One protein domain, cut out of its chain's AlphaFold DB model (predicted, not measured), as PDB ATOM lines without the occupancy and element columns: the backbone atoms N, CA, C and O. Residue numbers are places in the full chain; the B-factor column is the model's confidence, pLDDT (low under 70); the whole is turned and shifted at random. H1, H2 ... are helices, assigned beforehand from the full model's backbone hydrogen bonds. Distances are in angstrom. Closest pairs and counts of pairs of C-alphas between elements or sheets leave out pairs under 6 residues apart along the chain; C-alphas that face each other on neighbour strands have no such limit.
ATOM      1  N   SER A   4     133.822 162.164 217.847       80.06
ATOM      2  CA  SER A   4     133.228 163.323 217.176       80.06
ATOM      3  C   SER A   4     134.260 164.181 216.435       80.06
ATOM      4  O   SER A   4     134.002 164.609 215.313       80.06
ATOM      5  N   GLN A   5     135.450 164.384 217.008       82.50
ATOM      6  CA  GLN A   5     136.544 165.103 216.348       82.50
ATOM      7  C   GLN A   5     137.067 164.336 215.131       82.50
ATOM      8  O   GLN A   5     137.327 164.934 214.090       82.50
ATOM      9  N   ALA A   6     137.167 163.006 215.225       81.12
ATOM     10  CA  ALA A   6     137.587 162.171 214.101       81.12
ATOM     11  C   ALA A   6     136.610 162.267 212.915       81.12
ATOM     12  O   ALA A   6     137.042 162.412 211.775       81.12
ATOM     13  N   GLN A   7     135.297 162.263 213.173       81.38
ATOM     14  CA  GLN A   7     134.278 162.436 212.129       81.38
ATOM     15  C   GLN A   7     134.356 163.812 211.454       81.38
ATOM     16  O   GLN A   7     134.245 163.898 210.234       81.38
ATOM     17  N   GLN A   8     134.596 164.876 212.225       84.56
ATOM     18  CA  GLN A   8     134.757 166.227 211.678       84.56
ATOM     19  C   GLN A   8     135.992 166.337 210.778       84.56
ATOM     20  O   GLN A   8     135.908 166.899 209.687       84.56
ATOM     21  N   ILE A   9     137.117 165.743 211.188       85.19
ATOM     22  CA  ILE A   9     138.347 165.707 210.382       85.19
ATOM     23  C   ILE A   9     138.119 164.919 209.087       85.19
ATOM     24  O   ILE A   9     138.509 165.374 208.014       85.19
ATOM     25  N   LEU A  10     137.444 163.768 209.157       80.94
ATOM     26  CA  LEU A  10     137.104 162.983 207.968       80.94
ATOM     27  C   LEU A  10     136.201 163.767 207.010       80.94
ATOM     28  O   LEU A  10     136.434 163.750 205.805       80.94
ATOM     29  N   GLN A  11     135.215 164.495 207.535       80.94
ATOM     30  CA  GLN A  11     134.333 165.320 206.717       80.94
ATOM     31  C   GLN A  11     135.084 166.483 206.050       80.94
ATOM     32  O   GLN A  11     134.856 166.750 204.871       80.94
ATOM     33  N   ALA A  12     136.013 167.130 206.761       84.69
ATOM     34  CA  ALA A  12     136.874 168.170 206.195       84.69
ATOM     35  C   ALA A  12     137.753 167.620 205.057       84.69
ATOM     36  O   ALA A  12     137.795 168.193 203.974       84.69
ATOM     37  N   LEU A  13     138.363 166.445 205.246       85.38
ATOM     38  CA  LEU A  13     139.203 165.800 204.229       85.38
ATOM     39  C   LEU A  13     138.421 165.351 202.980       85.38
ATOM     40  O   LEU A  13     138.980 165.347 201.878       85.38
ATOM     41  N   ILE A  14     137.140 164.994 203.139       84.31
ATOM     42  CA  ILE A  14     136.227 164.719 202.019       84.31
ATOM     43  C   ILE A  14     135.899 166.009 201.262       84.31
ATOM     44  O   ILE A  14     135.937 166.023 200.028       84.31
ATOM     45  N   ASN A  15     135.606 167.093 201.985       84.12
ATOM     46  CA  ASN A  15     135.294 168.395 201.393       84.12
ATOM     47  C   ASN A  15     136.493 168.960 200.610       84.12
ATOM     48  O   ASN A  15     136.319 169.457 199.498       84.12
ATOM     49  N   ASP A  16     137.707 168.771 201.133       86.81
ATOM     50  CA  ASP A  16     138.970 169.161 200.494       86.81
ATOM     51  C   ASP A  16     139.356 168.257 199.305       86.81
ATOM     52  O   ASP A  16     140.415 168.431 198.701       86.81
ATOM     53  N   ARG A  17     138.522 167.257 198.970       77.62
ATOM     54  CA  ARG A  17     138.755 166.235 197.929       77.62
ATOM     55  C   ARG A  17     140.070 165.465 198.083       77.62
ATOM     56  O   ARG A  17     140.529 164.834 197.134       77.62
ATOM     57  N   ARG A  18     140.667 165.490 199.275       81.19
ATOM     58  CA  ARG A  18     141.897 164.754 199.586       81.19
ATOM     59  C   ARG A  18     141.623 163.275 199.811       81.19
ATOM     60  O   ARG A  18     142.511 162.464 199.582       81.19
ATOM     61  N   ILE A  19     140.414 162.949 200.272       80.31
ATOM     62  CA  ILE A  19     139.954 161.581 200.492       80.31
ATOM     63  C   ILE A  19     138.539 161.438 199.934       80.31
ATOM     64  O   ILE A  19     137.653 162.240 200.218       80.31
ATOM     65  N   SER A  20     138.294 160.393 199.153       85.19
ATOM     66  CA  SER A  20     136.954 160.059 198.674       85.19
ATOM     67  C   SER A  20     136.186 159.222 199.698       85.19
ATOM     68  O   SER A  20     136.735 158.325 200.339       85.19
ATOM     69  N   ALA A  21     134.862 159.392 199.758       76.12
ATOM     70  CA  ALA A  21     133.983 158.470 200.480       76.12
ATOM     71  C   ALA A  21     134.161 157.004 200.017       76.12
ATOM     72  O   ALA A  21     133.979 156.068 200.796       76.12
ATOM     73  N   GLY A  22     134.561 156.776 198.759       79.00
ATOM     74  CA  GLY A  22     134.911 155.442 198.261       79.00
ATOM     75  C   GLY A  22     136.202 154.874 198.862       79.00
ATOM     76  O   GLY A  22     136.304 153.666 199.059       79.00
ATOM     77  N   GLU A  23     137.179 155.718 199.196       77.50
ATOM     78  CA  GLU A  23     138.438 155.307 199.837       77.50
ATOM     79  C   GLU A  23     138.225 154.910 201.291       77.50
ATOM     80  O   GLU A  23     138.711 153.858 201.701       77.50
ATOM     81  N   LEU A  24     137.408 155.667 202.026       80.56
ATOM     82  CA  LEU A  24     137.012 155.297 203.386       80.56
ATOM     83  C   LEU A  24     136.280 153.952 203.412       80.56
ATOM     84  O   LEU A  24     136.600 153.088 204.224       80.56
ATOM     85  N   ASN A  25     135.349 153.732 202.480       82.56
ATOM     86  CA  ASN A  25     134.634 152.457 202.381       82.56
ATOM     87  C   ASN A  25     135.572 151.278 202.072       82.56
ATOM     88  O   ASN A  25     135.428 150.216 202.675       82.56
ATOM     89  N   ARG A  26     136.552 151.470 201.177       81.75
ATOM     90  CA  ARG A  26     137.580 150.459 200.873       81.75
ATOM     91  C   ARG A  26     138.448 150.146 202.088       81.75
ATOM     92  O   ARG A  26     138.691 148.978 202.370       81.75
ATOM     93  N   TYR A  27     138.873 151.169 202.825       83.56
ATOM     94  CA  TYR A  27     139.667 150.997 204.041       83.56
ATOM     95  C   TYR A  27     138.907 150.201 205.115       83.56
ATOM     96  O   TYR A  27     139.439 149.241 205.670       83.56
ATOM     97  N   LEU A  28     137.632 150.531 205.348       86.56
ATOM     98  CA  LEU A  28     136.784 149.802 206.298       86.56
ATOM     99  C   LEU A  28     136.550 148.343 205.881       86.56
ATOM    100  O   LEU A  28     136.472 147.456 206.729       86.56
ATOM    101  N   GLU A  29     136.426 148.075 204.581       83.62
ATOM    102  CA  GLU A  29     136.294 146.714 204.054       83.62
ATOM    103  C   GLU A  29     137.568 145.890 204.284       83.62
ATOM    104  O   GLU A  29     137.471 144.736 204.701       83.62
ATOM    105  N   ILE A  30     138.748 146.491 204.095       85.50
ATOM    106  CA  ILE A  30     140.043 145.855 204.382       85.50
ATOM    107  C   ILE A  30     140.145 145.490 205.864       85.50
ATOM    108  O   ILE A  30     140.423 144.333 206.170       85.50
ATOM    109  N   GLN A  31     139.823 146.413 206.777       89.12
ATOM    110  CA  GLN A  31     139.874 146.124 208.216       89.12
ATOM    111  C   GLN A  31     138.961 144.951 208.609       89.12
ATOM    112  O   GLN A  31     139.391 144.029 209.299       89.12
ATOM    113  N   ARG A  32     137.726 144.909 208.090       90.81
ATOM    114  CA  ARG A  32     136.801 143.782 208.334       90.81
ATOM    115  C   ARG A  32     137.340 142.451 207.807       90.81
ATOM    116  O   ARG A  32     137.107 141.398 208.402       90.81
ATOM    117  N   LEU A  33     138.019 142.473 206.661       89.81
ATOM    118  CA  LEU A  33     138.642 141.279 206.088       89.81
ATOM    119  C   LEU A  33     139.836 140.815 206.922       89.81
ATOM    120  O   LEU A  33     139.992 139.611 207.113       89.81
ATOM    121  N   GLU A  34     140.643 141.737 207.441       90.00
ATOM    122  CA  GLU A  34     141.766 141.431 208.332       90.00
ATOM    123  C   GLU A  34     141.287 140.799 209.638       90.00
ATOM    124  O   GLU A  34     141.785 139.735 210.006       90.00
ATOM    125  N   GLU A  35     140.260 141.367 210.275       88.88
ATOM    126  CA  GLU A  35     139.624 140.800 211.472       88.88
ATOM    127  C   GLU A  35     139.095 139.382 211.216       88.88
ATOM    128  O   GLU A  35     139.302 138.463 212.013       88.88
ATOM    129  N   ARG A  36     138.449 139.167 210.065       82.69
ATOM    130  CA  ARG A  36     137.936 137.849 209.676       82.69
ATOM    131  C   ARG A  36     139.047 136.850 209.372       82.69
ATOM    132  O   ARG A  36     138.929 135.672 209.699       82.69
ATOM    133  N   LEU A  37     140.118 137.281 208.718       88.19
ATOM    134  CA  LEU A  37     141.270 136.419 208.483       88.19
ATOM    135  C   LEU A  37     141.979 136.086 209.791       88.19
ATOM    136  O   LEU A  37     142.451 134.963 209.948       88.19
ATOM    137  N   GLN A  38     142.033 137.034 210.722       88.50
ATOM    138  CA  GLN A  38     142.579 136.809 212.047       88.50
ATOM    139  C   GLN A  38     141.742 135.781 212.810       88.50
ATOM    140  O   GLN A  38     142.309 134.819 213.309       88.50
ATOM    141  N   SER A  39     140.410 135.891 212.816       81.81
ATOM    142  CA  SER A  39     139.548 134.904 213.483       81.81
ATOM    143  C   SER A  39     139.635 133.509 212.856       81.81
ATOM    144  O   SER A  39     139.696 132.516 213.579       81.81
ATOM    145  N   LEU A  40     139.730 133.413 211.525       80.62
ATOM    146  CA  LEU A  40     139.938 132.140 210.824       80.62
ATOM    147  C   LEU A  40     141.320 131.531 211.097       80.62
ATOM    148  O   LEU A  40     141.442 130.311 211.189       80.62
ATOM    149  N   ARG A  41     142.359 132.361 211.235       81.44
ATOM    150  CA  ARG A  41     143.709 131.913 211.607       81.44
ATOM    151  C   ARG A  41     143.780 131.486 213.071       81.44
ATOM    152  O   ARG A  41     144.361 130.448 213.363       81.44
ATOM    153  N   SER A  42     143.154 132.241 213.969       73.19
ATOM    154  CA  SER A  42     143.095 131.937 215.400       73.19
ATOM    155  C   SER A  42     142.218 130.719 215.710       73.19
ATOM    156  O   SER A  42     142.535 129.975 216.628       73.19
ATOM    157  N   GLY A  43     141.160 130.467 214.929       61.28
ATOM    158  CA  GLY A  43     140.292 129.287 215.062       61.28
ATOM    159  C   GLY A  43     140.734 128.054 214.262       61.28
ATOM    160  O   GLY A  43     140.043 127.040 214.280       61.28
TER     161      GLY A  43
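This is residues 4 to 43 of the 127 residues of an uncharacterized protein of Acidobacteria bacterium (UniProt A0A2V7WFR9). What shape do these atoms make? The long helix H2 and the shorter helix H1 make an open V, with residues 16 to 20 at its corner; residues 25 to 43 and 4 to 9 stick out as its two arms. What is it made of? The printed part has 40 residues with two named helices, H1 then H2, and no named strand: all helix. It is only just extended, close to loose, with a radius of gyration of the C-alphas of 13.8 A, and spans 42 by 20 by 9 A.

How near do the helices come? H2, residues 21 to 42, and H1, residues 4 to 15, are close but not clearly touching; their closest C-alphas, of Ala 21 and Ile 14, are 6.8 A apart. How are they directed? They run opposite ways at a steep tilt of 51 degrees. What of their backbones? In both, every O i to N i+4 pair is within hydrogen-bond range.

Where is H2? It runs 31.8 A from C-alpha 21 to C-alpha 42 at (143.095, 131.937, 215.400). Where is H1? It runs 16.7 A from C-alpha 4 at (133.228, 163.323, 217.176) to C-alpha 15.

How far does it reach? The two C-alphas farthest apart, of Asp 16 and Gly 43, are 42.5 A apart. Is it unbroken? The printed part has no cut, and the link from H1 to H2 is tight. Where is confidence low? Only residue 43 has a pLDDT under 70.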